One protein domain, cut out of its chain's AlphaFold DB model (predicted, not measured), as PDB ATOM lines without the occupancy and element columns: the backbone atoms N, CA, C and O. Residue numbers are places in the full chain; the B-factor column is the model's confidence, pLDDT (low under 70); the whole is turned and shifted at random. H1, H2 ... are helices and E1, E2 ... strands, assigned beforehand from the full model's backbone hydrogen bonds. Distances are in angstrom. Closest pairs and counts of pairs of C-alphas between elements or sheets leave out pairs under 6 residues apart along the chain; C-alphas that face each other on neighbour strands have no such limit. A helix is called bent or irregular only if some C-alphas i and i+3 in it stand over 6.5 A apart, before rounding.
ATOM      1  N   SER A   3     174.195 255.429 108.620       29.27
ATOM      2  CA  SER A   3     175.580 254.918 108.696       29.27
ATOM      3  C   SER A   3     175.796 253.863 109.806       29.27
ATOM      4  O   SER A   3     176.633 252.974 109.675       29.27
ATOM      5  N   LYS A   4     174.995 253.903 110.879       30.16
ATOM      6  CA  LYS A   4     175.133 253.029 112.058       30.16
ATOM      7  C   LYS A   4     174.612 251.603 111.823       30.16
ATOM      8  O   LYS A   4     175.028 250.682 112.513       30.16
ATOM      9  N   VAL A   5     173.721 251.423 110.845       28.61
ATOM     10  CA  VAL A   5     173.068 250.136 110.541       28.61
ATOM     11  C   VAL A   5     173.929 249.290 109.599       28.61
ATOM     12  O   VAL A   5     174.016 248.078 109.760       28.61
ATOM     13  N   ILE A   6     174.629 249.930 108.659       32.19
ATOM     14  CA  ILE A   6     175.375 249.252 107.587       32.19
ATOM     15  C   ILE A   6     176.587 248.473 108.135       32.19
ATOM     16  O   ILE A   6     176.892 247.388 107.644       32.19
ATOM     17  N   PHE A   7     177.261 248.970 109.179       37.88
ATOM     18  CA  PHE A   7     178.446 248.300 109.731       37.88
ATOM     19  C   PHE A   7     178.117 247.198 110.748       37.88
ATOM     20  O   PHE A   7     178.799 246.176 110.789       37.88
ATOM     21  N   VAL A   8     177.031 247.347 111.517       37.47
ATOM     22  CA  VAL A   8     176.494 246.257 112.354       37.47
ATOM     23  C   VAL A   8     176.114 245.079 111.462       37.47
ATOM     24  O   VAL A   8     176.539 243.956 111.724       37.47
ATOM     25  N   VAL A   9     175.454 245.376 110.338       40.75
ATOM     26  CA  VAL A   9     175.171 244.427 109.260       40.75
ATOM     27  C   VAL A   9     176.454 243.832 108.680       40.75
ATOM     28  O   VAL A   9     176.462 242.642 108.428       40.75
ATOM     29  N   ALA A  10     177.549 244.584 108.526       41.91
ATOM     30  CA  ALA A  10     178.828 244.044 108.050       41.91
ATOM     31  C   ALA A  10     179.506 243.102 109.064       41.91
ATOM     32  O   ALA A  10     180.043 242.077 108.664       41.91
ATOM     33  N   SER A  11     179.481 243.415 110.363       44.72
ATOM     34  CA  SER A  11     180.044 242.541 111.407       44.72
ATOM     35  C   SER A  11     179.213 241.272 111.620       44.72
ATOM     36  O   SER A  11     179.792 240.193 111.735       44.72
ATOM     37  N   ALA A  12     177.880 241.398 111.571       45.81
ATOM     38  CA  ALA A  12     176.951 240.276 111.524       45.81
ATOM     39  C   ALA A  12     177.195 239.459 110.250       45.81
ATOM     40  O   ALA A  12     177.566 238.310 110.371       45.81
ATOM     41  N   LEU A  13     177.228 240.077 109.059       47.31
ATOM     42  CA  LEU A  13     177.573 239.426 107.785       47.31
ATOM     43  C   LEU A  13     178.924 238.719 107.801       47.31
ATOM     44  O   LEU A  13     179.085 237.763 107.067       47.31
ATOM     45  N   VAL A  14     179.929 239.172 108.549       51.12
ATOM     46  CA  VAL A  14     181.227 238.479 108.616       51.12
ATOM     47  C   VAL A  14     181.125 237.217 109.470       51.12
ATOM     48  O   VAL A  14     181.689 236.195 109.084       51.12
ATOM     49  N   LEU A  15     180.397 237.274 110.587       50.84
ATOM     50  CA  LEU A  15     180.051 236.095 111.384       50.84
ATOM     51  C   LEU A  15     179.125 235.172 110.578       50.84
ATOM     52  O   LEU A  15     179.434 234.001 110.412       50.84
ATOM     53  N   ASP A  16     178.086 235.710 109.951       49.06
ATOM     54  CA  ASP A  16     177.143 234.991 109.103       49.06
ATOM     55  C   ASP A  16     177.802 234.452 107.841       49.06
ATOM     56  O   ASP A  16     177.397 233.404 107.401       49.06
ATOM     57  N   LEU A  17     178.821 235.079 107.246       44.50
ATOM     58  CA  LEU A  17     179.588 234.512 106.124       44.50
ATOM     59  C   LEU A  17     180.613 233.485 106.611       44.50
ATOM     60  O   LEU A  17     180.927 232.563 105.863       44.50
ATOM     61  N   ALA A  18     181.130 233.612 107.837       49.00
ATOM     62  CA  ALA A  18     181.951 232.579 108.471       49.00
ATOM     63  C   ALA A  18     181.127 231.313 108.726       49.00
ATOM     64  O   ALA A  18     181.554 230.216 108.370       49.00
ATOM     65  N   PHE A  19     179.918 231.477 109.263       44.94
ATOM     66  CA  PHE A  19     178.976 230.390 109.516       44.94
ATOM     67  C   PHE A  19     178.294 229.918 108.229       44.94
ATOM     68  O   PHE A  19     178.212 228.719 107.969       44.94
ATOM     69  N   ALA A  20     177.926 230.827 107.330       38.47
ATOM     70  CA  ALA A  20     177.369 230.492 106.029       38.47
ATOM     71  C   ALA A  20     178.406 229.917 105.074       38.47
ATOM     72  O   ALA A  20     177.998 229.237 104.154       38.47
ATOM     73  N   ALA A  21     179.718 230.074 105.264       37.09
ATOM     74  CA  ALA A  21     180.699 229.291 104.504       37.09
ATOM     75  C   ALA A  21     180.611 227.787 104.838       37.09
ATOM     76  O   ALA A  21     180.880 226.960 103.966       37.09
ATOM     77  N   SER A  22     180.158 227.431 106.049       37.19
ATOM     78  CA  SER A  22     179.785 226.058 106.429       37.19
ATOM     79  C   SER A  22     178.410 225.659 105.849       37.19
ATOM     80  O   SER A  22     178.239 224.540 105.362       37.19
ATOM     81  N   ILE A  23     177.461 226.603 105.742       33.56
ATOM     82  CA  ILE A  23     176.121 226.392 105.144       33.56
ATOM     83  C   ILE A  23     176.108 226.512 103.601       33.56
ATOM     84  O   ILE A  23     175.179 226.032 102.957       33.56
ATOM     85  N   ALA A  24     177.141 227.065 102.956       32.97
ATOM     86  CA  ALA A  24     177.159 227.476 101.539       32.97
ATOM     87  C   ALA A  24     176.986 226.323 100.539       32.97
ATOM     88  O   ALA A  24     176.828 226.555  99.343       32.97
ATOM     89  N   LYS A  25     176.954 225.074 101.010       36.56
ATOM     90  CA  LYS A  25     176.487 223.934 100.215       36.56
ATOM     91  C   LYS A  25     174.956 223.859 100.064       36.56
ATOM     92  O   LYS A  25     174.495 223.001  99.318       36.56
ATOM     93  N   ARG A  26     174.159 224.688 100.756       39.16
ATOM     94  CA  ARG A  26     172.686 224.559 100.835       39.16
ATOM     95  C   ARG A  26     171.861 225.836 100.624       39.16
ATOM     96  O   ARG A  26     170.649 225.708 100.484       39.16
ATOM     97  N   ALA A  27     172.451 227.029 100.550       36.12
ATOM     98  CA  ALA A  27     171.681 228.238 100.236       36.12
ATOM     99  C   ALA A  27     171.413 228.334  98.716       36.12
ATOM    100  O   ALA A  27     172.367 228.280  97.932       36.12
ATOM    101  N   PRO A  28     170.154 228.467  98.257       36.91
ATOM    102  CA  PRO A  28     169.861 228.587  96.835       36.91
ATOM    103  C   PRO A  28     170.344 229.945  96.306       36.91
ATOM    104  O   PRO A  28     169.968 231.006  96.801       36.91
ATOM    105  N   ALA A  29     171.163 229.920  95.251       41.00
ATOM    106  CA  ALA A  29     171.752 231.097  94.602       41.00
ATOM    107  C   ALA A  29     170.727 232.093  94.002       41.00
ATOM    108  O   ALA A  29     171.119 233.101  93.417       41.00
ATOM    109  N   SER A  30     169.426 231.816  94.117       42.88
ATOM    110  CA  SER A  30     168.326 232.563  93.506       42.88
ATOM    111  C   SER A  30     167.860 233.797  94.288       42.88
ATOM    112  O   SER A  30     167.122 234.597  93.721       42.88
ATOM    113  N   GLU A  31     168.268 233.982  95.550       42.59
ATOM    114  CA  GLU A  31     167.804 235.113  96.385       42.59
ATOM    115  C   GLU A  31     168.796 236.285  96.491       42.59
ATOM    116  O   GLU A  31     168.449 237.361  96.978       42.59
ATOM    117  N   LEU A  32     170.029 236.125  96.002       46.94
ATOM    118  CA  LEU A  32     171.048 237.175  96.046       46.94
ATOM    119  C   LEU A  32     171.048 237.983  94.746       46.94
ATOM    120  O   LEU A  32     171.350 237.466  93.669       46.94
ATOM    121  N   LYS A  33     170.759 239.286  94.843       54.78
ATOM    122  CA  LYS A  33     170.877 240.217  93.714       54.78
ATOM    123  C   LYS A  33     172.356 240.352  93.320       54.78
ATOM    124  O   LYS A  33     173.170 240.941  94.026       54.78
ATOM    125  N   VAL A  34     172.726 239.762  92.182       49.56
ATOM    126  CA  VAL A  34     174.103 239.785  91.665       49.56
ATOM    127  C   VAL A  34     174.342 241.074  90.874       49.56
ATOM    128  O   VAL A  34     173.928 241.200  89.722       49.56
ATOM    129  N   CYS A  35     175.057 242.033  91.466       52.38
ATOM    130  CA  CYS A  35     175.437 243.276  90.787       52.38
ATOM    131  C   CYS A  35     176.759 243.131  90.026       52.38
ATOM    132  O   CYS A  35     177.811 242.858  90.608       52.38
ATOM    133  N   LYS A  36     176.730 243.378  88.712       56.31
ATOM    134  CA  LYS A  36     177.933 243.424  87.865       56.31
ATOM    135  C   LYS A  36     178.551 244.820  87.904       56.31
ATOM    136  O   LYS A  36     177.845 245.804  87.740       56.31
ATOM    137  N   ARG A  37     179.878 244.911  88.037       45.25
ATOM    138  CA  ARG A  37     180.617 246.194  88.081       45.25
ATOM    139  C   ARG A  37     180.463 247.068  86.832       45.25
ATOM    140  O   ARG A  37     180.771 248.249  86.886       45.25
ATOM    141  N   SER A  38     180.013 246.490  85.722       58.78
ATOM    142  CA  SER A  38     179.824 247.179  84.447       58.78
ATOM    143  C   SER A  38     178.540 248.013  84.368       58.78
ATOM    144  O   SER A  38     178.339 248.686  83.362       58.78
ATOM    145  N   ILE A  39     177.646 247.950  85.365       53.69
ATOM    146  CA  ILE A  39     176.372 248.679  85.314       53.69
ATOM    147  C   ILE A  39     176.527 250.132  85.803       53.69
ATOM    148  O   ILE A  39     177.190 250.375  86.820       53.69
ATOM    149  N   PRO A  40     175.870 251.107  85.146       51.12
ATOM    150  CA  PRO A  40     175.660 252.432  85.722       51.12
ATOM    151  C   PRO A  40     174.931 252.287  87.062       51.12
ATOM    152  O   PRO A  40     174.032 251.457  87.180       51.12
ATOM    153  N   LYS A  41     175.314 253.071  88.078       67.69
ATOM    154  CA  LYS A  41     174.782 252.951  89.452       67.69
ATOM    155  C   LYS A  41     175.042 251.589  90.120       67.69
ATOM    156  O   LYS A  41     174.263 251.129  90.950       67.69
ATOM    157  N   TYR A  42     176.183 250.960  89.818       53.88
ATOM    158  CA  TYR A  42     176.667 249.766  90.529       53.88
ATOM    159  C   TYR A  42     176.630 249.923  92.055       53.88
ATOM    160  O   TYR A  42     176.249 248.985  92.748       53.88
ATOM    161  N   ARG A  43     176.990 251.109  92.564       43.91
ATOM    162  CA  ARG A  43     176.959 251.423  93.997       43.91
ATOM    163  C   ARG A  43     175.550 251.276  94.572       43.91
ATOM    164  O   ARG A  43     175.392 250.595  95.576       43.91
ATOM    165  N   ASP A  44     174.543 251.825  93.905       61.53
ATOM    166  CA  ASP A  44     173.150 251.745  94.354       61.53
ATOM    167  C   ASP A  44     172.643 250.300  94.283       61.53
ATOM    168  O   ASP A  44     172.095 249.794  95.253       61.53
ATOM    169  N   CYS A  45     172.947 249.578  93.195       51.84
ATOM    170  CA  CYS A  45     172.644 248.148  93.076       51.84
ATOM    171  C   CYS A  45     173.280 247.333  94.209       51.84
ATOM    172  O   CYS A  45     172.636 246.461  94.789       51.84
ATOM    173  N   PHE A  46     174.551 247.592  94.517       50.00
ATOM    174  CA  PHE A  46     175.287 246.895  95.562       50.00
ATOM    175  C   PHE A  46     174.695 247.184  96.947       50.00
ATOM    176  O   PHE A  46     174.462 246.250  97.711       50.00
ATOM    177  N   MET A  47     174.373 248.449  97.233       46.94
ATOM    178  CA  MET A  47     173.706 248.854  98.473       46.94
ATOM    179  C   MET A  47     172.311 248.239  98.606       46.94
ATOM    180  O   MET A  47     171.970 247.730  99.670       46.94
ATOM    181  N   GLU A  48     171.539 248.196  97.521       55.47
ATOM    182  CA  GLU A  48     170.252 247.501  97.470       55.47
ATOM    183  C   GLU A  48     170.406 245.991  97.659       55.47
ATOM    184  O   GLU A  48     169.552 245.372  98.279       55.47
ATOM    185  N   SER A  49     171.489 245.391  97.156       44.22
ATOM    186  CA  SER A  49     171.753 243.952  97.297       44.22
ATOM    187  C   SER A  49     172.106 243.581  98.731       44.22
ATOM    188  O   SER A  49     171.674 242.544  99.228       44.22
ATOM    189  N   ILE A  50     172.853 244.452  99.415       48.16
ATOM    190  CA  ILE A  50     173.075 244.346 100.857       48.16
ATOM    191  C   ILE A  50     171.738 244.510 101.581       48.16
ATOM    192  O   ILE A  50     171.373 243.646 102.367       48.16
ATOM    193  N   GLN A  51     170.967 245.561 101.282       47.41
ATOM    194  CA  GLN A  51     169.662 245.791 101.911       47.41
ATOM    195  C   GLN A  51     168.661 244.656 101.689       47.41
ATOM    196  O   GLN A  51     167.910 244.341 102.605       47.41
ATOM    197  N   SER A  52     168.661 244.017 100.519       48.19
ATOM    198  CA  SER A  52     167.809 242.863 100.228       48.19
ATOM    199  C   SER A  52     168.305 241.585 100.897       48.19
ATOM    200  O   SER A  52     167.500 240.720 101.223       48.19
ATOM    201  N   ALA A  53     169.617 241.470 101.130       46.72
ATOM    202  CA  ALA A  53     170.201 240.365 101.877       46.72
ATOM    203  C   ALA A  53     169.953 240.496 103.387       46.72
ATOM    204  O   ALA A  53     169.789 239.475 104.040       46.72
ATOM    205  N   ILE A  54     169.840 241.714 103.939       46.81
ATOM    206  CA  ILE A  54     169.556 241.945 105.369       46.81
ATOM    207  C   ILE A  54     168.357 241.122 105.865       46.81
ATOM    208  O   ILE A  54     168.555 240.355 106.790       46.81
ATOM    209  N   PRO A  55     167.136 241.189 105.305       42.84
ATOM    210  CA  PRO A  55     165.998 240.417 105.810       42.84
ATOM    211  C   PRO A  55     166.053 238.922 105.468       42.84
ATOM    212  O   PRO A  55     165.230 238.168 105.977       42.84
ATOM    213  N   VAL A  56     166.952 238.484 104.580       45.56
ATOM    214  CA  VAL A  56     167.210 237.057 104.308       45.56
ATOM    215  C   VAL A  56     168.167 236.507 105.365       45.56
ATOM    216  O   VAL A  56     167.864 235.505 105.995       45.56
ATOM    217  N   VAL A  57     169.257 237.229 105.632       43.34
ATOM    218  CA  VAL A  57     170.256 236.904 106.655       43.34
ATOM    219  C   VAL A  57     169.655 237.053 108.058       43.34
ATOM    220  O   VAL A  57     169.649 236.106 108.825       43.34
ATOM    221  N   MET A  58     169.024 238.187 108.373       39.97
ATOM    222  CA  MET A  58     168.418 238.492 109.682       39.97
ATOM    223  C   MET A  58     167.136 237.699 109.983       39.97
ATOM    224  O   MET A  58     166.644 237.767 111.105       39.97
ATOM    225  N   ARG A  59     166.564 236.958 109.019       44.47
ATOM    226  CA  ARG A  59     165.422 236.063 109.296       44.47
ATOM    227  C   ARG A  59     165.828 234.833 110.108       44.47
ATOM    228  O   ARG A  59     164.957 234.207 110.701       44.47
ATOM    229  N   GLU A  60     167.122 234.511 110.151       41.25
ATOM    230  CA  GLU A  60     167.665 233.353 110.868       41.25
ATOM    231  C   GLU A  60     168.296 233.703 112.231       41.25
ATOM    232  O   GLU A  60     168.697 232.797 112.958       41.25
ATOM    233  N   TYR A  61     168.347 234.986 112.624       48.66
ATOM    234  CA  TYR A  61     169.016 235.424 113.859       48.66
ATOM    235  C   TYR A  61     168.171 236.407 114.667       48.66
ATOM    236  O   TYR A  61     167.888 237.523 114.226       48.66
ATOM    237  N   GLU A  62     167.855 236.043 115.908       40.25
ATOM    238  CA  GLU A  62     167.418 237.016 116.907       40.25
ATOM    239  C   GLU A  62     168.651 237.757 117.439       40.25
ATOM    240  O   GLU A  62     169.269 237.380 118.431       40.25
ATOM    241  N   CYS A  63     169.058 238.834 116.767       41.34
ATOM    242  CA  CYS A  63     170.057 239.741 117.331       41.34
ATOM    243  C   CYS A  63     169.457 240.454 118.558       41.34
ATOM    244  O   CYS A  63     168.827 241.504 118.428       41.34
ATOM    245  N   HIS A  64     169.652 239.907 119.761       41.44
ATOM    246  CA  HIS A  64     169.391 240.636 121.003       41.44
ATOM    247  C   HIS A  64     170.439 241.745 121.165       41.44
ATOM    248  O   HIS A  64     171.550 241.538 121.653       41.44
ATOM    249  N   PHE A  65     170.077 242.952 120.730       42.09
ATOM    250  CA  PHE A  65     170.925 244.132 120.830       42.09
ATOM    251  C   PHE A  65     171.103 244.560 122.297       42.09
ATOM    252  O   PHE A  65     170.319 245.341 122.834       42.09
ATOM    253  N   LEU A  66     172.194 244.122 122.936       40.78
ATOM    254  CA  LEU A  66     172.839 244.956 123.957       40.78
ATOM    255  C   LEU A  66     173.200 246.320 123.329       40.78
ATOM    256  O   LEU A  66     173.352 246.395 122.106       40.78
ATOM    257  N   PRO A  67     173.354 247.410 124.109       45.22
ATOM    258  CA  PRO A  67     173.756 248.704 123.562       45.22
ATOM    259  C   PRO A  67     175.146 248.593 122.916       45.22
ATOM    260  O   PRO A  67     176.170 248.693 123.590       45.22
ATOM    261  N   TYR A  68     175.158 248.355 121.602       47.84
ATOM    262  CA  TYR A  68     176.342 248.171 120.769       47.84
ATOM    263  C   TYR A  68     177.197 249.436 120.858       47.84
ATOM    264  O   TYR A  68     176.824 250.490 120.332       47.84
ATOM    265  N   ARG A  69     178.327 249.359 121.570       53.09
ATOM    266  CA  ARG A  69     179.278 250.470 121.657       53.09
ATOM    267  C   ARG A  69     180.133 250.453 120.393       53.09
ATOM    268  O   ARG A  69     180.746 249.446 120.049       53.09
ATOM    269  N   TYR A  70     180.124 251.565 119.674       59.16
ATOM    270  CA  TYR A  70     180.979 251.795 118.518       59.16
ATOM    271  C   TYR A  70     181.789 253.055 118.778       59.16
ATOM    272  O   TYR A  70     181.251 254.083 119.184       59.16
ATOM    273  N   ASP A  71     183.084 252.954 118.537       65.81
ATOM    274  CA  ASP A  71     184.010 254.070 118.518       65.81
ATOM    275  C   ASP A  71     184.568 254.126 117.098       65.81
ATOM    276  O   ASP A  71     185.536 253.448 116.741       65.81
ATOM    277  N   ILE A  72     183.821 254.850 116.266       58.66
ATOM    278  CA  ILE A  72     184.039 254.976 114.824       58.66
ATOM    279  C   ILE A  72     185.392 255.646 114.567       58.66
ATOM    280  O   ILE A  72     186.153 255.170 113.729       58.66
ATOM    281  N   ASP A  73     185.724 256.670 115.354       66.56
ATOM    282  CA  ASP A  73     186.975 257.423 115.234       66.56
ATOM    283  C   ASP A  73     188.204 256.550 115.525       66.56
ATOM    284  O   ASP A  73     189.264 256.733 114.930       66.56
ATOM    285  N   ASN A  74     188.056 255.553 116.403       74.44
ATOM    286  CA  ASN A  74     189.122 254.613 116.742       74.44
ATOM    287  C   ASN A  74     188.966 253.230 116.095       74.44
ATOM    288  O   ASN A  74     189.718 252.316 116.451       74.44
ATOM    289  N   TYR A  75     188.029 253.055 115.155       73.81
ATOM    290  CA  TYR A  75     187.772 251.789 114.457       73.81
ATOM    291  C   TYR A  75     187.553 250.599 115.413       73.81
ATOM    292  O   TYR A  75     188.014 249.485 115.138       73.81
ATOM    293  N   LYS A  76     186.889 250.836 116.553       76.00
ATOM    294  CA  LYS A  76     186.580 249.820 117.574       76.00
ATOM    295  C   LYS A  76     185.081 249.557 117.647       76.00
ATOM    296  O   LYS A  76     184.269 250.480 117.675       76.00
ATOM    297  N   PHE A  77     184.729 248.283 117.754       70.25
ATOM    298  CA  PHE A  77     183.350 247.818 117.755       70.25
ATOM    299  C   PHE A  77     183.141 246.736 118.816       70.25
ATOM    300  O   PHE A  77     184.019 245.904 119.056       70.25
ATOM    301  N   GLY A  78     181.961 246.749 119.429       70.00
ATOM    302  CA  GLY A  78     181.569 245.833 120.493       70.00
ATOM    303  C   GLY A  78     181.591 246.477 121.890       70.00
ATOM    304  O   GLY A  78     182.059 247.606 122.060       70.00
ATOM    305  N   PRO A  79     181.074 245.780 122.912       76.62
ATOM    306  CA  PRO A  79     180.602 244.400 122.853       76.62
ATOM    307  C   PRO A  79     179.264 244.246 122.109       76.62
ATOM    308  O   PRO A  79     178.462 245.181 122.061       76.62
ATOM    309  N   ALA A  80     179.034 243.071 121.521       73.00
ATOM    310  CA  ALA A  80     177.798 242.712 120.826       73.00
ATOM    311  C   ALA A  80     177.446 241.242 121.055       73.00
ATOM    312  O   ALA A  80     178.341 240.401 121.037       73.00
ATOM    313  N   MET A  81     176.162 240.934 121.239       72.19
ATOM    314  CA  MET A  81     175.677 239.565 121.417       72.19
ATOM    315  C   MET A  81     174.931 239.079 120.176       72.19
ATOM    316  O   MET A  81     174.171 239.831 119.571       72.19
ATOM    317  N   PHE A  82     175.142 237.810 119.840       72.00
ATOM    318  CA  PHE A  82     174.518 237.123 118.719       72.00
ATOM    319  C   PHE A  82     173.939 235.801 119.224       72.00
ATOM    320  O   PHE A  82     174.688 234.915 119.643       72.00
ATOM    321  N   ASP A  83     172.613 235.673 119.196       73.62
ATOM    322  CA  ASP A  83     171.948 234.389 119.403       73.62
ATOM    323  C   ASP A  83     171.895 233.662 118.054       73.62
ATOM    324  O   ASP A  83     171.221 234.097 117.116       73.62
ATOM    325  N   ILE A  84     172.662 232.576 117.933       71.94
ATOM    326  CA  ILE A  84     172.695 231.766 116.718       71.94
ATOM    327  C   ILE A  84     171.591 230.720 116.837       71.94
ATOM    328  O   ILE A  84     171.749 229.719 117.528       71.94
ATOM    329  N   ASN A  85     170.467 230.933 116.153       72.06
ATOM    330  CA  ASN A  85     169.299 230.040 116.209       72.06
ATOM    331  C   ASN A  85     169.439 228.795 115.310       72.06
ATOM    332  O   ASN A  85     168.450 228.165 114.944       72.06
ATOM    333  N   HIS A  86     170.669 228.428 114.943       74.06
ATOM    334  CA  HIS A  86     170.974 227.222 114.181       74.06
ATOM    335  C   HIS A  86     172.236 226.529 114.720       74.06
ATOM    336  O   HIS A  86     172.970 227.062 115.555       74.06
ATOM    337  N   ASN A  87     172.484 225.308 114.252       79.50
ATOM    338  CA  ASN A  87     173.646 224.529 114.666       79.50
ATOM    339  C   ASN A  87     174.907 224.975 113.925       79.50
ATOM    340  O   ASN A  87     174.937 224.998 112.696       79.50
ATOM    341  N   VAL A  88     175.979 225.223 114.670       75.19
ATOM    342  CA  VAL A  88     177.297 225.512 114.107       75.19
ATOM    343  C   VAL A  88     178.071 224.210 113.966       75.19
ATOM    344  O   VAL A  88     178.363 223.553 114.962       75.19
ATOM    345  N   VAL A  89     178.426 223.852 112.734       74.50
ATOM    346  CA  VAL A  89     179.220 222.654 112.434       74.50
ATOM    347  C   VAL A  89     180.655 223.050 112.094       74.50
ATOM    348  O   VAL A  89     180.889 223.852 111.188       74.50
ATOM    349  N   ILE A  90     181.602 222.458 112.817       76.25
ATOM    350  CA  ILE A  90     183.047 222.595 112.652       76.25
ATOM    351  C   ILE A  90     183.580 221.249 112.160       76.25
ATOM    352  O   ILE A  90     183.550 220.253 112.883       76.25
ATOM    353  N   GLU A  91     184.082 221.225 110.931       78.44
ATOM    354  CA  GLU A  91     184.710 220.047 110.334       78.44
ATOM    355  C   GLU A  91     186.170 220.342 110.013       78.44
ATOM    356  O   GLU A  91     186.511 221.433 109.551       78.44
ATOM    357  N   GLY A  92     187.045 219.365 110.228       77.62
ATOM    358  CA  GLY A  92     188.463 219.568 109.972       77.62
ATOM    359  C   GLY A  92     189.298 218.308 110.091       77.62
ATOM    360  O   GLY A  92     188.804 217.227 110.402       77.62
ATOM    361  N   GLN A  93     190.591 218.467 109.821       83.25
ATOM    362  CA  GLN A  93     191.594 217.478 110.195       83.25
ATOM    363  C   GLN A  93     192.051 217.766 111.622       83.25
ATOM    364  O   GLN A  93     192.364 218.911 111.950       83.25
ATOM    365  N   TYR A  94     192.120 216.732 112.452       84.50
ATOM    366  CA  TYR A  94     192.645 216.816 113.805       84.50
ATOM    367  C   TYR A  94     193.847 215.886 113.972       84.50
ATOM    368  O   TYR A  94     193.996 214.879 113.277       84.50
ATOM    369  N   SER A  95     194.704 216.229 114.928       88.19
ATOM    370  CA  SER A  95     195.762 215.361 115.428       88.19
ATOM    371  C   SER A  95     195.894 215.610 116.921       88.19
ATOM    372  O   SER A  95     196.176 216.731 117.340       88.19
ATOM    373  N   ILE A  96     195.686 214.572 117.725       89.56
ATOM    374  CA  ILE A  96     195.744 214.640 119.180       89.56
ATOM    375  C   ILE A  96     196.653 213.541 119.721       89.56
ATOM    376  O   ILE A  96     196.645 212.402 119.257       89.56
ATOM    377  N   LYS A  97     197.451 213.894 120.725       92.81
ATOM    378  CA  LYS A  97     198.205 212.959 121.556       92.81
ATOM    379  C   LYS A  97     198.339 213.588 122.931       92.81
ATOM    380  O   LYS A  97     199.153 214.485 123.126       92.81
ATOM    381  N   GLY A  98     197.525 213.141 123.872       93.12
ATOM    382  CA  GLY A  98     197.485 213.749 125.189       93.12
ATOM    383  C   GLY A  98     196.404 213.141 126.054       93.12
ATOM    384  O   GLY A  98     196.214 211.922 126.066       93.12
ATOM    385  N   LYS A  99     195.721 214.006 126.794       91.62
ATOM    386  CA  LYS A  99     194.606 213.639 127.654       91.62
ATOM    387  C   LYS A  99     193.447 214.590 127.411       91.62
ATOM    388  O   LYS A  99     193.678 215.759 127.118       91.62
ATOM    389  N   ILE A 100     192.241 214.062 127.540       88.50
ATOM    390  CA  ILE A 100     191.007 214.830 127.640       88.50
ATOM    391  C   ILE A 100     190.495 214.620 129.067       88.50
ATOM    392  O   ILE A 100     190.331 213.473 129.498       88.50
ATOM    393  N   MET A 101     190.378 215.692 129.850       87.75
ATOM    394  CA  MET A 101     190.334 215.609 131.315       87.75
ATOM    395  C   MET A 101     191.496 214.757 131.883       87.75
ATOM    396  O   MET A 101     192.650 215.184 131.937       87.75
ATOM    397  N   VAL A 102     191.210 213.511 132.280       89.25
ATOM    398  CA  VAL A 102     192.173 212.528 132.803       89.25
ATOM    399  C   VAL A 102     192.411 211.349 131.857       89.25
ATOM    400  O   VAL A 102     193.369 210.598 132.056       89.25
ATOM    401  N   LEU A 103     191.569 211.177 130.831       91.50
ATOM    402  CA  LEU A 103     191.614 210.014 129.953       91.50
ATOM    403  C   LEU A 103     192.636 210.210 128.831       91.50
ATOM    404  O   LEU A 103     192.616 211.245 128.163       91.50
ATOM    405  N   PRO A 104     193.522 209.232 128.586       93.81
ATOM    406  CA  PRO A 104     194.447 209.297 127.469       93.81
ATOM    407  C   PRO A 104     193.691 209.231 126.142       93.81
ATOM    408  O   PRO A 104     192.810 208.395 125.950       93.81
ATOM    409  N   ILE A 105     194.080 210.091 125.207       95.44
ATOM    410  CA  ILE A 105     193.516 210.136 123.862       95.44
ATOM    411  C   ILE A 105     194.637 210.340 122.845       95.44
ATOM    412  O   ILE A 105     195.537 211.169 123.014       95.44
ATOM    413  N   VAL A 106     194.602 209.543 121.784       95.94
ATOM    414  CA  VAL A 106     195.515 209.656 120.650       95.94
ATOM    415  C   VAL A 106     194.743 209.368 119.376       95.94
ATOM    416  O   VAL A 106     193.916 208.461 119.351       95.94
ATOM    417  N   GLY A 107     194.994 210.133 118.325       95.06
ATOM    418  CA  GLY A 107     194.326 209.945 117.045       95.06
ATOM    419  C   GLY A 107     194.690 211.032 116.054       95.06
ATOM    420  O   GLY A 107     195.139 212.115 116.432       95.06
ATOM    421  N   ASN A 108     194.507 210.729 114.780       92.62
ATOM    422  CA  ASN A 108     194.602 211.700 113.703       92.62
ATOM    423  C   ASN A 108     193.586 211.340 112.623       92.62
ATOM    424  O   ASN A 108     193.418 210.173 112.294       92.62
ATOM    425  N   GLY A 109     192.876 212.318 112.080       90.69
ATOM    426  CA  GLY A 109     191.818 212.037 111.117       90.69
ATOM    427  C   GLY A 109     190.842 213.186 110.991       90.69
ATOM    428  O   GLY A 109     191.167 214.328 111.313       90.69
ATOM    429  N   LYS A 110     189.628 212.890 110.531       87.81
ATOM    430  CA  LYS A 110     188.567 213.892 110.459       87.81
ATOM    431  C   LYS A 110     187.898 214.068 111.815       87.81
ATOM    432  O   LYS A 110     187.654 213.096 112.529       87.81
ATOM    433  N   CYS A 111     187.580 215.310 112.142       86.25
ATOM    434  CA  CYS A 111     186.675 215.654 113.222       86.25
ATOM    435  C   CYS A 111     185.407 216.307 112.663       86.25
ATOM    436  O   CYS A 111     185.454 217.031 111.666       86.25
ATOM    437  N   ASN A 112     184.287 216.060 113.335       85.94
ATOM    438  CA  ASN A 112     183.051 216.812 113.181       85.94
ATOM    439  C   ASN A 112     182.574 217.206 114.583       85.94
ATOM    440  O   ASN A 112     182.348 216.342 115.431       85.94
ATOM    441  N   ILE A 113     182.475 218.507 114.835       85.31
ATOM    442  CA  ILE A 113     181.965 219.070 116.081       85.31
ATOM    443  C   ILE A 113     180.751 219.920 115.732       85.31
ATOM    444  O   ILE A 113     180.839 220.812 114.896       85.31
ATOM    445  N   THR A 114     179.623 219.674 116.384       85.19
ATOM    446  CA  THR A 114     178.405 220.469 116.223       85.19
ATOM    447  C   THR A 114     178.065 221.158 117.536       85.19
ATOM    448  O   THR A 114     177.872 220.482 118.544       85.19
ATOM    449  N   LEU A 115     177.960 222.485 117.526       84.94
ATOM    450  CA  LEU A 115     177.463 223.296 118.637       84.94
ATOM    451  C   LEU A 115     175.996 223.650 118.373       84.94
ATOM    452  O   LEU A 115     175.678 224.266 117.356       84.94
ATOM    453  N   VAL A 116     175.108 223.262 119.282       89.44
ATOM    454  CA  VAL A 116     173.670 223.535 119.188       89.44
ATOM    455  C   VAL A 116     173.368 224.905 119.774       89.44
ATOM    456  O   VAL A 116     173.675 225.163 120.943       89.44
ATOM    457  N   HIS A 117     172.786 225.754 118.929       85.31
ATOM    458  CA  HIS A 117     172.345 227.120 119.210       85.31
ATOM    459  C   HIS A 117     173.312 227.934 120.090       85.31
ATOM    460  O   HIS A 117     172.966 228.337 121.208       85.31
ATOM    461  N   PRO A 118     174.571 228.123 119.654       83.56
ATOM    462  CA  PRO A 118     175.541 228.832 120.467       83.56
ATOM    463  C   PRO A 118     175.181 230.322 120.579       83.56
ATOM    464  O   PRO A 118     174.751 230.959 119.619       83.56
ATOM    465  N   LYS A 119     175.409 230.908 121.754       86.38
ATOM    466  CA  LYS A 119     175.332 232.358 121.965       86.38
ATOM    467  C   LYS A 119     176.729 232.942 121.911       86.38
ATOM    468  O   LYS A 119     177.580 232.599 122.732       86.38
ATOM    469  N   LEU A 120     176.961 233.823 120.952       84.44
ATOM    470  CA  LEU A 120     178.253 234.453 120.731       84.44
ATOM    471  C   LEU A 120     178.249 235.868 121.288       84.44
ATOM    472  O   LEU A 120     177.260 236.593 121.221       84.44
ATOM    473  N   GLU A 121     179.393 236.277 121.799       85.06
ATOM    474  CA  GLU A 121     179.683 237.636 122.205       85.06
ATOM    475  C   GLU A 121     180.921 238.105 121.442       85.06
ATOM    476  O   GLU A 121     182.029 237.615 121.660       85.06
ATOM    477  N   LEU A 122     180.752 239.078 120.552       81.19
ATOM    478  CA  LEU A 122     181.872 239.830 120.005       81.19
ATOM    479  C   LEU A 122     182.308 240.842 121.057       81.19
ATOM    480  O   LEU A 122     181.698 241.899 121.195       81.19
ATOM    481  N   LYS A 123     183.365 240.525 121.798       86.69
ATOM    482  CA  LYS A 123     183.897 241.378 122.866       86.69
ATOM    483  C   LYS A 123     184.606 242.609 122.322       86.69
ATOM    484  O   LYS A 123     184.517 243.686 122.906       86.69
ATOM    485  N   ASN A 124     185.354 242.443 121.234       85.56
ATOM    486  CA  ASN A 124     186.116 243.526 120.625       85.56
ATOM    487  C   ASN A 124     186.427 243.206 119.165       85.56
ATOM    488  O   ASN A 124     187.031 242.182 118.867       85.56
ATOM    489  N   LEU A 125     186.093 244.119 118.269       83.19
ATOM    490  CA  LEU A 125     186.578 244.121 116.903       83.19
ATOM    491  C   LEU A 125     187.279 245.449 116.656       83.19
ATOM    492  O   LEU A 125     186.677 246.509 116.792       83.19
ATOM    493  N   GLN A 126     188.561 245.390 116.315       87.44
ATOM    494  CA  GLN A 126     189.397 246.562 116.107       87.44
ATOM    495  C   GLN A 126     190.046 246.505 114.732       87.44
ATOM    496  O   GLN A 126     190.688 245.511 114.373       87.44
ATOM    497  N   GLY A 127     189.909 247.593 113.986       87.56
ATOM    498  CA  GLY A 127     190.588 247.799 112.717       87.56
ATOM    499  C   GLY A 127     191.605 248.934 112.751       87.56
ATOM    500  O   GLY A 127     191.732 249.661 113.734       87.56
ATOM    501  N   LYS A 128     192.315 249.086 111.635       89.88
ATOM    502  CA  LYS A 128     193.068 250.287 111.275       89.88
ATOM    503  C   LYS A 128     192.741 250.712 109.849       89.88
ATOM    504  O   LYS A 128     192.536 249.837 108.999       89.88
ATOM    505  N   PRO A 129     192.723 252.024 109.575       89.38
ATOM    506  CA  PRO A 129     192.559 252.515 108.225       89.38
ATOM    507  C   PRO A 129     193.802 252.207 107.391       89.38
ATOM    508  O   PRO A 129     194.926 252.186 107.898       89.38
ATOM    509  N   PHE A 130     193.604 251.988 106.098       90.94
ATOM    510  CA  PHE A 130     194.676 251.997 105.114       90.94
ATOM    511  C   PHE A 130     194.193 252.618 103.805       90.94
ATOM    512  O   PHE A 130     193.048 252.431 103.400       90.94
ATOM    513  N   GLU A 131     195.093 253.329 103.134       92.75
ATOM    514  CA  GLU A 131     194.813 253.974 101.854       92.75
ATOM    515  C   GLU A 131     195.018 253.012 100.686       92.75
ATOM    516  O   GLU A 131     196.013 252.282 100.613       92.75
ATOM    517  N   LYS A 132     194.090 253.037  99.730       87.25
ATOM    518  CA  LYS A 132     194.217 252.324  98.456       87.25
ATOM    519  C   LYS A 132     193.432 253.064  97.379       87.25
ATOM    520  O   LYS A 132     192.231 253.256  97.503       87.25
ATOM    521  N   ASN A 133     194.092 253.443  96.285       87.56
ATOM    522  CA  ASN A 133     193.469 254.169  95.165       87.56
ATOM    523  C   ASN A 133     192.747 255.472  95.587       87.56
ATOM    524  O   ASN A 133     191.692 255.787  95.039       87.56
ATOM    525  N   GLY A 134     193.297 256.202  96.566       87.75
ATOM    526  CA  GLY A 134     192.724 257.460  97.066       87.75
ATOM    527  C   GLY A 134     191.425 257.299  97.862       87.75
ATOM    528  O   GLY A 134     190.636 258.237  97.925       87.75
ATOM    529  N   LYS A 135     191.177 256.100  98.400       83.38
ATOM    530  CA  LYS A 135     190.067 255.793  99.300       83.38
ATOM    531  C   LYS A 135     190.588 255.109 100.560       83.38
ATOM    532  O   LYS A 135     191.494 254.267 100.477       83.38
ATOM    533  N   THR A 136     189.920 255.369 101.678       83.06
ATOM    534  CA  THR A 136     190.205 254.719 102.957       83.06
ATOM    535  C   THR A 136     189.526 253.352 103.014       83.06
ATOM    536  O   THR A 136     188.358 253.208 102.673       83.06
ATOM    537  N   TYR A 137     190.222 252.328 103.491       84.38
ATOM    538  CA  TYR A 137     189.682 250.990 103.758       84.38
ATOM    539  C   TYR A 137     190.019 250.565 105.186       84.38
ATOM    540  O   TYR A 137     190.902 251.146 105.810       84.38
ATOM    541  N   ILE A 138     189.355 249.531 105.711       81.12
ATOM    542  CA  ILE A 138     189.648 249.002 107.051       81.12
ATOM    543  C   ILE A 138     190.399 247.675 106.937       81.12
ATOM    544  O   ILE A 138     189.988 246.764 106.217       81.12
ATOM    545  N   LYS A 139     191.481 247.535 107.701       88.50
ATOM    546  CA  LYS A 139     192.141 246.257 107.975       88.50
ATOM    547  C   LYS A 139     191.883 245.864 109.423       88.50
ATOM    548  O   LYS A 139     192.265 246.596 110.328       88.50
ATOM    549  N   LEU A 140     191.263 244.712 109.654       86.00
ATOM    550  CA  LEU A 140     191.054 244.175 110.996       86.00
ATOM    551  C   LEU A 140     192.378 243.732 111.610       86.00
ATOM    552  O   LEU A 140     193.108 242.915 111.039       86.00
ATOM    553  N   GLU A 141     192.651 244.232 112.808       91.06
ATOM    554  CA  GLU A 141     193.822 243.883 113.606       91.06
ATOM    555  C   GLU A 141     193.471 242.924 114.732       91.06
ATOM    556  O   GLU A 141     194.185 241.937 114.936       91.06
ATOM    557  N   LYS A 142     192.353 243.175 115.419       90.81
ATOM    558  CA  LYS A 142     191.915 242.395 116.573       90.81
ATOM    559  C   LYS A 142     190.464 241.978 116.408       90.81
ATOM    560  O   LYS A 142     189.619 242.796 116.064       90.81
ATOM    561  N   VAL A 143     190.198 240.712 116.677       86.75
ATOM    562  CA  VAL A 143     188.858 240.147 116.813       86.75
ATOM    563  C   VAL A 143     188.908 239.340 118.099       86.75
ATOM    564  O   VAL A 143     189.803 238.517 118.239       86.75
ATOM    565  N   LEU A 144     188.028 239.650 119.044       90.44
ATOM    566  CA  LEU A 144     187.834 238.909 120.280       90.44
ATOM    567  C   LEU A 144     186.395 238.431 120.324       90.44
ATOM    568  O   LEU A 144     185.476 239.257 120.376       90.44
ATOM    569  N   ILE A 145     186.215 237.119 120.320       86.81
ATOM    570  CA  ILE A 145     184.908 236.476 120.375       86.81
ATOM    571  C   ILE A 145     184.899 235.547 121.575       86.81
ATOM    572  O   ILE A 145     185.891 234.893 121.873       86.81
ATOM    573  N   SER A 146     183.763 235.468 122.255       90.38
ATOM    574  CA  SER A 146     183.510 234.370 123.171       90.38
ATOM    575  C   SER A 146     182.174 233.714 122.936       90.38
ATOM    576  O   SER A 146     181.222 234.363 122.511       90.38
ATOM    577  N   ILE A 147     182.090 232.435 123.266       88.44
ATOM    578  CA  ILE A 147     180.846 231.679 123.225       88.44
ATOM    579  C   ILE A 147     180.331 231.588 124.662       88.44
ATOM    580  O   ILE A 147     180.869 230.862 125.495       88.44
ATOM    581  N   SER A 148     179.302 232.374 124.975       88.31
ATOM    582  CA  SER A 148     178.775 232.503 126.340       88.31
ATOM    583  C   SER A 148     177.845 231.356 126.734       88.31
ATOM    584  O   SER A 148     177.684 231.067 127.920       88.31
ATOM    585  N   LYS A 149     177.231 230.690 125.751       90.69
ATOM    586  CA  LYS A 149     176.341 229.550 125.970       90.69
ATOM    587  C   LYS A 149     176.369 228.613 124.769       90.69
ATOM    588  O   LYS A 149     176.406 229.071 123.634       90.69
ATOM    589  N   VAL A 150     176.283 227.315 125.035       91.38
ATOM    590  CA  VAL A 150     175.995 226.267 124.049       91.38
ATOM    591  C   VAL A 150     174.962 225.337 124.670       91.38
ATOM    592  O   VAL A 150     175.099 224.969 125.836       91.38
ATOM    593  N   GLU A 151     173.911 224.986 123.933       95.06
ATOM    594  CA  GLU A 151     172.846 224.124 124.464       95.06
ATOM    595  C   GLU A 151     173.271 222.656 124.517       95.06
ATOM    596  O   GLU A 151     172.943 221.935 125.458       95.06
ATOM    597  N   LYS A 152     174.027 222.226 123.507       96.69
ATOM    598  CA  LYS A 152     174.591 220.884 123.391       96.69
ATOM    599  C   LYS A 152     175.791 220.915 122.451       96.69
ATOM    600  O   LYS A 152     175.795 221.665 121.479       96.69
ATOM    601  N   MET A 153     176.785 220.073 122.707       94.94
ATOM    602  CA  MET A 153     177.842 219.774 121.747       94.94
ATOM    603  C   MET A 153     177.770 218.302 121.355       94.94
ATOM    604  O   MET A 153     177.622 217.438 122.222       94.94
ATOM    605  N   TYR A 154     177.901 218.042 120.059       96.69
ATOM    606  CA  TYR A 154     178.175 216.718 119.517       96.69
ATOM    607  C   TYR A 154     179.586 216.699 118.952       96.69
ATOM    608  O   TYR A 154     180.004 217.665 118.318       96.69
ATOM    609  N   ILE A 155     180.315 215.616 119.174       93.94
ATOM    610  CA  ILE A 155     181.688 215.459 118.696       93.94
ATOM    611  C   ILE A 155     181.890 214.058 118.139       93.94
ATOM    612  O   ILE A 155     181.502 213.066 118.751       93.94
ATOM    613  N   HIS A 156     182.513 213.986 116.971       96.69
ATOM    614  CA  HIS A 156     182.955 212.744 116.369       96.69
ATOM    615  C   HIS A 156     184.398 212.875 115.893       96.69
ATOM    616  O   HIS A 156     184.726 213.794 115.141       96.69
ATOM    617  N   LEU A 157     185.249 211.951 116.332       95.12
ATOM    618  CA  LEU A 157     186.651 211.853 115.948       95.12
ATOM    619  C   LEU A 157     186.898 210.509 115.259       95.12
ATOM    620  O   LEU A 157     186.724 209.450 115.869       95.12
ATOM    621  N   GLU A 158     187.327 210.556 113.999       95.75
ATOM    622  CA  GLU A 158     187.721 209.370 113.236       95.75
ATOM    623  C   GLU A 158     189.147 208.928 113.592       95.75
ATOM    624  O   GLU A 158     190.001 209.760 113.889       95.75
ATOM    625  N   ASN A 159     189.443 207.628 113.486       96.00
ATOM    626  CA  ASN A 159     190.801 207.079 113.626       96.00
ATOM    627  C   ASN A 159     191.485 207.406 114.976       96.00
ATOM    628  O   ASN A 159     192.690 207.663 115.064       96.00
ATOM    629  N   LEU A 160     190.707 207.359 116.061       97.00
ATOM    630  CA  LEU A 160     191.256 207.300 117.412       97.00
ATOM    631  C   LEU A 160     191.974 205.963 117.645       97.00
ATOM    632  O   LEU A 160     191.637 204.940 117.051       97.00
ATOM    633  N   PHE A 161     192.981 205.981 118.518       97.12
ATOM    634  CA  PHE A 161     193.758 204.812 118.944       97.12
ATOM    635  C   PHE A 161     194.295 203.979 117.772       97.12
ATOM    636  O   PHE A 161     194.255 202.750 117.798       97.12
ATOM    637  N   ASN A 162     194.791 204.666 116.734       92.75
ATOM    638  CA  ASN A 162     195.295 204.066 115.494       92.75
ATOM    639  C   ASN A 162     194.272 203.138 114.809       92.75
ATOM    640  O   ASN A 162     194.635 202.092 114.274       92.75
ATOM    641  N   GLY A 163     192.987 203.501 114.863       92.06
ATOM    642  CA  GLY A 163     191.912 202.791 114.175       92.06
ATOM    643  C   GLY A 163     191.291 201.643 114.970       92.06
ATOM    644  O   GLY A 163     190.500 200.881 114.410       92.06
ATOM    645  N   ASN A 164     191.603 201.501 116.264       96.94
ATOM    646  CA  ASN A 164     190.889 200.560 117.124       96.94
ATOM    647  C   ASN A 164     189.424 201.006 117.281       96.94
ATOM    648  O   ASN A 164     189.138 201.995 117.955       96.94
ATOM    649  N   LYS A 165     188.504 200.271 116.645       95.25
ATOM    650  CA  LYS A 165     187.080 200.626 116.580       95.25
ATOM    651  C   LYS A 165     186.419 200.688 117.952       95.25
ATOM    652  O   LYS A 165     185.755 201.671 118.237       95.25
ATOM    653  N   GLU A 166     186.648 199.688 118.798       97.06
ATOM    654  CA  GLU A 166     186.013 199.602 120.116       97.06
ATOM    655  C   GLU A 166     186.414 200.784 121.006       97.06
ATOM    656  O   GLU A 166     185.555 201.499 121.519       97.06
ATOM    657  N   LEU A 167     187.718 201.066 121.113       96.44
ATOM    658  CA  LEU A 167     188.208 202.208 121.891       96.44
ATOM    659  C   LEU A 167     187.774 203.546 121.279       96.44
ATOM    660  O   LEU A 167     187.470 204.493 122.003       96.44
ATOM    661  N   SER A 168     187.740 203.633 119.947       96.50
ATOM    662  CA  SER A 168     187.276 204.827 119.237       96.50
ATOM    663  C   SER A 168     185.796 205.100 119.504       96.50
ATOM    664  O   SER A 168     185.424 206.240 119.775       96.50
ATOM    665  N   GLU A 169     184.942 204.081 119.446       97.00
ATOM    666  CA  GLU A 169     183.508 204.193 119.725       97.00
ATOM    667  C   GLU A 169     183.264 204.575 121.185       97.00
ATOM    668  O   GLU A 169     182.577 205.563 121.444       97.00
ATOM    669  N   GLN A 170     183.900 203.880 122.132       97.19
ATOM    670  CA  GLN A 170     183.790 204.189 123.561       97.19
ATOM    671  C   GLN A 170     184.257 205.610 123.883       97.19
ATOM    672  O   GLN A 170     183.602 206.316 124.648       97.19
ATOM    673  N   MET A 171     185.353 206.069 123.271       96.88
ATOM    674  CA  MET A 171     185.833 207.435 123.470       96.88
ATOM    675  C   MET A 171     184.864 208.463 122.882       96.88
ATOM    676  O   MET A 171     184.583 209.467 123.527       96.88
ATOM    677  N   ASN A 172     184.295 208.221 121.699       97.81
ATOM    678  CA  ASN A 172     183.276 209.115 121.149       97.81
ATOM    679  C   ASN A 172     182.018 209.159 122.036       97.81
ATOM    680  O   ASN A 172     181.486 210.244 122.261       97.81
ATOM    681  N   VAL A 173     181.570 208.028 122.592       98.06
ATOM    682  CA  VAL A 173     180.471 208.001 123.576       98.06
ATOM    683  C   VAL A 173     180.832 208.850 124.793       98.06
ATOM    684  O   VAL A 173     180.106 209.792 125.108       98.06
ATOM    685  N   PHE A 174     182.000 208.608 125.396       97.06
ATOM    686  CA  PHE A 174     182.484 209.371 126.545       97.06
ATOM    687  C   PHE A 174     182.501 210.882 126.271       97.06
ATOM    688  O   PHE A 174     182.011 211.664 127.086       97.06
ATOM    689  N   LEU A 175     183.021 211.308 125.115       96.75
ATOM    690  CA  LEU A 175     183.092 212.721 124.745       96.75
ATOM    691  C   LEU A 175     181.699 213.368 124.615       96.75
ATOM    692  O   LEU A 175     181.518 214.514 125.020       96.75
ATOM    693  N   ASN A 176     180.710 212.648 124.071       98.19
ATOM    694  CA  ASN A 176     179.345 213.160 123.887       98.19
ATOM    695  C   ASN A 176     178.510 213.140 125.178       98.19
ATOM    696  O   ASN A 176     177.666 214.021 125.386       98.19
ATOM    697  N   GLU A 177     178.730 212.158 126.052       98.00
ATOM    698  CA  GLU A 177     178.106 212.094 127.377       98.00
ATOM    699  C   GLU A 177     178.630 213.214 128.280       98.00
ATOM    700  O   GLU A 177     177.846 213.924 128.910       98.00
ATOM    701  N   ASN A 178     179.943 213.457 128.245       97.62
ATOM    702  CA  ASN A 178     180.625 214.452 129.077       97.62
ATOM    703  C   ASN A 178     180.816 215.808 128.375       97.62
ATOM    704  O   ASN A 178     181.601 216.646 128.823       97.62
ATOM    705  N   TRP A 179     180.089 216.051 127.282       96.94
ATOM    706  CA  TRP A 179     180.269 217.202 126.388       96.94
ATOM    707  C   TRP A 179     180.350 218.561 127.106       96.94
ATOM    708  O   TRP A 179     181.065 219.443 126.644       96.94
ATOM    709  N   SER A 180     179.623 218.734 128.216       96.19
ATOM    710  CA  SER A 180     179.535 219.990 128.975       96.19
ATOM    711  C   SER A 180     180.867 220.380 129.617       96.19
ATOM    712  O   SER A 180     181.192 221.560 129.721       96.19
ATOM    713  N   ASP A 181     181.667 219.398 130.019       95.38
ATOM    714  CA  ASP A 181     183.007 219.636 130.548       95.38
ATOM    715  C   ASP A 181     184.047 219.626 129.425       95.38
ATOM    716  O   ASP A 181     184.926 220.487 129.402       95.38
ATOM    717  N   ILE A 182     183.882 218.751 128.424       94.50
ATOM    718  CA  ILE A 182     184.741 218.727 127.229       94.50
ATOM    719  C   ILE A 182     184.738 220.079 126.512       94.50
ATOM    720  O   ILE A 182     185.794 220.582 126.136       94.50
ATOM    721  N   ILE A 183     183.572 220.707 126.340       92.69
ATOM    722  CA  ILE A 183     183.490 221.988 125.637       92.69
ATOM    723  C   ILE A 183     184.263 223.086 126.371       92.69
ATOM    724  O   ILE A 183     184.817 223.954 125.713       92.69
ATOM    725  N   LYS A 184     184.381 223.036 127.705       92.81
ATOM    726  CA  LYS A 184     185.169 224.016 128.473       92.81
ATOM    727  C   LYS A 184     186.663 223.902 128.168       92.81
ATOM    728  O   LYS A 184     187.335 224.924 128.075       92.81
ATOM    729  N   GLU A 185     187.167 222.681 127.979       89.81
ATOM    730  CA  GLU A 185     188.558 222.442 127.568       89.81
ATOM    731  C   GLU A 185     188.805 222.867 126.113       89.81
ATOM    732  O   GLU A 185     189.865 223.404 125.793       89.81
ATOM    733  N   LEU A 186     187.821 222.663 125.232       86.88
ATOM    734  CA  LEU A 186     187.933 222.990 123.808       86.88
ATOM    735  C   LEU A 186     187.635 224.464 123.487       86.88
ATOM    736  O   LEU A 186     188.091 224.954 122.451       86.88
ATOM    737  N   MET A 187     186.902 225.175 124.351       88.50
ATOM    738  CA  MET A 187     186.399 226.530 124.087       88.50
ATOM    739  C   MET A 187     187.494 227.501 123.634       88.50
ATOM    740  O   MET A 187     187.296 228.136 122.600       88.50
ATOM    741  N   PRO A 188     188.671 227.580 124.293       88.12
ATOM    742  CA  PRO A 188     189.709 228.524 123.880       88.12
ATOM    743  C   PRO A 188     190.203 228.282 122.447       88.12
ATOM    744  O   PRO A 188     190.473 229.229 121.707       88.12
ATOM    745  N   ALA A 189     190.302 227.015 122.031       80.94
ATOM    746  CA  ALA A 189     190.715 226.654 120.679       80.94
ATOM    747  C   ALA A 189     189.619 226.964 119.649       80.94
ATOM    748  O   ALA A 189     189.924 227.464 118.565       80.94
ATOM    749  N   ILE A 190     188.350 226.715 119.998       81.38
ATOM    750  CA  ILE A 190     187.189 227.038 119.157       81.38
ATOM    751  C   ILE A 190     187.080 228.554 118.952       81.38
ATOM    752  O   ILE A 190     186.957 229.007 117.815       81.38
ATOM    753  N   GLU A 191     187.173 229.339 120.027       84.44
ATOM    754  CA  GLU A 191     187.128 230.804 119.983       84.44
ATOM    755  C   GLU A 191     188.281 231.360 119.138       84.44
ATOM    756  O   GLU A 191     188.038 232.134 118.215       84.44
ATOM    757  N   THR A 192     189.512 230.876 119.343       81.31
ATOM    758  CA  THR A 192     190.682 231.286 118.544       81.31
ATOM    759  C   THR A 192     190.498 230.981 117.052       81.31
ATOM    760  O   THR A 192     190.819 231.808 116.192       81.31
ATOM    761  N   ALA A 193     189.981 229.794 116.716       74.75
ATOM    762  CA  ALA A 193     189.713 229.420 115.330       74.75
ATOM    763  C   ALA A 193     188.639 230.326 114.707       74.75
ATOM    764  O   ALA A 193     188.807 230.808 113.586       74.75
ATOM    765  N   LEU A 194     187.567 230.611 115.449       76.44
ATOM    766  CA  LEU A 194     186.494 231.486 114.996       76.44
ATOM    767  C   LEU A 194     186.975 232.933 114.803       76.44
ATOM    768  O   LEU A 194     186.673 233.543 113.778       76.44
ATOM    769  N   GLU A 195     187.771 233.469 115.729       82.38
ATOM    770  CA  GLU A 195     188.396 234.791 115.615       82.38
ATOM    771  C   GLU A 195     189.245 234.911 114.346       82.38
ATOM    772  O   GLU A 195     189.173 235.924 113.644       82.38
ATOM    773  N   ALA A 196     190.019 233.872 114.014       76.81
ATOM    774  CA  ALA A 196     190.832 233.834 112.802       76.81
ATOM    775  C   ALA A 196     189.969 233.861 111.531       76.81
ATOM    776  O   ALA A 196     190.232 234.665 110.630       76.81
ATOM    777  N   VAL A 197     188.911 233.044 111.479       72.94
ATOM    778  CA  VAL A 197     187.975 232.995 110.343       72.94
ATOM    779  C   VAL A 197     187.261 234.339 110.168       72.94
ATOM    780  O   VAL A 197     187.256 234.902 109.070       72.94
ATOM    781  N   VAL A 198     186.719 234.907 111.250       74.88
ATOM    782  CA  VAL A 198     186.049 236.218 111.240       74.88
ATOM    783  C   VAL A 198     187.016 237.314 110.798       74.88
ATOM    784  O   VAL A 198     186.674 238.145 109.955       74.88
ATOM    785  N   LYS A 199     188.259 237.310 111.290       80.75
ATOM    786  CA  LYS A 199     189.280 238.278 110.874       80.75
ATOM    787  C   LYS A 199     189.614 238.158 109.389       80.75
ATOM    788  O   LYS A 199     189.782 239.183 108.723       80.75
ATOM    789  N   GLU A 200     189.733 236.946 108.855       74.81
ATOM    790  CA  GLU A 200     190.021 236.726 107.437       74.81
ATOM    791  C   GLU A 200     188.873 237.218 106.548       74.81
ATOM    792  O   GLU A 200     189.093 238.004 105.621       74.81
ATOM    793  N   ILE A 201     187.643 236.802 106.852       70.38
ATOM    794  CA  ILE A 201     186.449 237.183 106.090       70.38
ATOM    795  C   ILE A 201     186.218 238.691 106.180       70.38
ATOM    796  O   ILE A 201     186.019 239.344 105.153       70.38
ATOM    797  N   GLY A 202     186.341 239.268 107.377       73.00
ATOM    798  CA  GLY A 202     186.230 240.705 107.589       73.00
ATOM    799  C   GLY A 202     187.264 241.488 106.789       73.00
ATOM    800  O   GLY A 202     186.907 242.435 106.096       73.00
ATOM    801  N   ASN A 203     188.528 241.058 106.761       80.69
ATOM    802  CA  ASN A 203     189.549 241.694 105.921       80.69
ATOM    803  C   ASN A 203     189.246 241.587 104.416       80.69
ATOM    804  O   ASN A 203     189.471 242.538 103.662       80.69
ATOM    805  N   ARG A 204     188.710 240.453 103.944       73.06
ATOM    806  CA  ARG A 204     188.280 240.295 102.541       73.06
ATOM    807  C   ARG A 204     187.106 241.211 102.186       73.06
ATOM    808  O   ARG A 204     187.032 241.665 101.043       73.06
ATOM    809  N   LEU A 205     186.205 241.473 103.132       69.44
ATOM    810  CA  LEU A 205     185.074 242.385 102.960       69.44
ATOM    811  C   LEU A 205     185.531 243.851 102.993       69.44
ATOM    812  O   LEU A 205     185.332 244.589 102.026       69.44
ATOM    813  N   PHE A 206     186.211 244.254 104.067       71.75
ATOM    814  CA  PHE A 206     186.630 245.635 104.310       71.75
ATOM    815  C   PHE A 206     187.737 246.135 103.379       71.75
ATOM    816  O   PHE A 206     187.964 247.335 103.301       71.75
ATOM    817  N   SER A 207     188.392 245.251 102.623       78.12
ATOM    818  CA  SER A 207     189.326 245.634 101.551       78.12
ATOM    819  C   SER A 207     188.659 245.889 100.191       78.12
ATOM    820  O   SER A 207     189.337 246.303  99.244       78.12
ATOM    821  N   LYS A 208     187.352 245.617 100.061       73.81
ATOM    822  CA  LYS A 208     186.576 245.804  98.821       73.81
ATOM    823  C   LYS A 208     185.644 247.010  98.864       73.81
ATOM    824  O   LYS A 208     185.331 247.539  97.800       73.81
ATOM    825  N   ILE A 209     185.230 247.430 100.053       69.50
ATOM    826  CA  ILE A 209     184.295 248.534 100.279       69.50
ATOM    827  C   ILE A 209     185.048 249.612 101.054       69.50
ATOM    828  O   ILE A 209     185.683 249.309 102.063       69.50
ATOM    829  N   ALA A 210     185.022 250.844 100.556       72.38
ATOM    830  CA  ALA A 210     185.719 251.949 101.198       72.38
ATOM    831  C   ALA A 210     184.984 252.412 102.466       72.38
ATOM    832  O   ALA A 210     183.766 252.268 102.582       72.38
ATOM    833  N   TYR A 211     185.720 252.972 103.417       66.06
ATOM    834  CA  TYR A 211     185.223 253.429 104.709       66.06
ATOM    835  C   TYR A 211     184.065 254.421 104.568       66.06
ATOM    836  O   TYR A 211     183.042 254.291 105.235       66.06
ATOM    837  N   GLU A 212     184.187 255.356 103.631       67.25
ATOM    838  CA  GLU A 212     183.206 256.404 103.346       67.25
ATOM    839  C   GLU A 212     181.902 255.830 102.766       67.25
ATOM    840  O   GLU A 212     180.857 256.480 102.774       67.25
ATOM    841  N   GLU A 213     181.942 254.597 102.251       61.34
ATOM    842  CA  GLU A 213     180.757 253.874 101.791       61.34
ATOM    843  C   GLU A 213     180.019 253.187 102.955       61.34
ATOM    844  O   GLU A 213     178.799 253.044 102.888       61.34
ATOM    845  N   PHE A 214     180.721 252.832 104.039       55.03
ATOM    846  CA  PHE A 214     180.118 252.336 105.283       55.03
ATOM    847  C   PHE A 214     179.607 253.466 106.185       55.03
ATOM    848  O   PHE A 214     178.558 253.330 106.821       55.03
ATOM    849  N   PHE A 215     180.341 254.581 106.230       52.09
ATOM    850  CA  PHE A 215     180.052 255.735 107.078       52.09
ATOM    851  C   PHE A 215     179.878 257.014 106.249       52.09
ATOM    852  O   PHE A 215     180.716 257.912 106.324       52.09
TER     853      PHE A 215
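AT A GLANCE: This is residues 3 to 215 of the 217 residues of the protein "protein takeout-like" of Diaphorina citri (UniProt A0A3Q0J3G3). Two twisted sheets of three strands follow each other along an elongated body, E3 running on into E4 and E5 into E6, and the long kinked helix H4 runs over one face of each. H1 packs on H4, H3 covers the opposite face of the sheet E2 E3 E6 near one end of the body, and residues 24 to 30 stick out. The printed part has 213 residues of mixed class, with five named helices and six named strands in the order H1 H2 E1 E2 E3 E4 E5 E6 H3 H4 H5; both sheets, E1 - E4 - E5 and E2 - E3 - E6, are antiparallel. It is only just compact, close to loose, with a radius of gyration of the C-alphas of 20.0 A and spans of 64 by 37 by 32 A.

HOW THE PARTS SIT: H1, residues 3 to 23, is the hub. With residues 11 to 18 alone it touches H4, residues 179 to 206, at a steep tilt of 59 degrees, opposite ways; the closest C-alphas, Val 14 and Gly 202, are 5.6 A apart. H1 only just touches H2, residues 42 to 60, with 3 pairs of C-alphas within 8 A, the closest Val 9 and Ile 54 at 7.3 A. E1, residues 80 to 83, is the antiparallel neighbour of E4, residues 119 to 132, with N 82 and O 120 2.8 A apart. E2, residues 88 to 100, and E3, residues 103 to 116, form a hairpin, with N 90 and O 113 at 2.8 A; E2 bends by 121 degrees at residue 97. E4 and E5, residues 135 to 149, form another, with N 130 and O 137 at 2.8 A. E6, residues 152 to 157, is antiparallel to E3, with N 114 and O 154 at 2.8 A. H3, residues 165 to 177, is on the sheet E2 E3 E6 at a height of 7.4 A, on the opposite face from H4; C-alphas Tyr 154 of E6 and Asn 176 are closest, at 5.8 A. H4 is on both sheets; it has a height of 7.7 A over the sheet E1 E4 E5 and runs along the strands, at 13 degrees to E5 on the local plane, with Ile 138 and Phe 206 the closest C-alphas of E5 and H4, 5.3 A apart. H5, residues 211 to 214, only just touches H1, with 3 pairs of C-alphas within 8 A, the closest Ile 6 and Phe 214 at 6.1 A. Every O i to N i+4 pair is within hydrogen-bond range in H3, against 14 of 17 in H1, 11 of 15 in H2 and 21 of 24 in H4; H5 is too short for such a pair.

IN THESE COORDINATES: H1 begins at C-alpha 3 (175.580, 254.918, 108.696) and is 28.8 A long; H2 is 27.6 A. E4 measures 36.2 A and E5 39.9 A. H4, 36.6 A, is irregular, with C-alphas 185 and 188 7.2 A apart, and H5 ends at C-alpha 214 (180.118, 252.336, 105.283).

THE WHOLE: The two C-alphas farthest apart, Pro 40 and Val 102, are 63.9 A apart, and the printed part has no cut. The links H1 to H2 and H2 to E1 are long. The mean pLDDT of the printed part is 72.1; residues 3 to 73, 205, 209 and 211 to 215 are under 70.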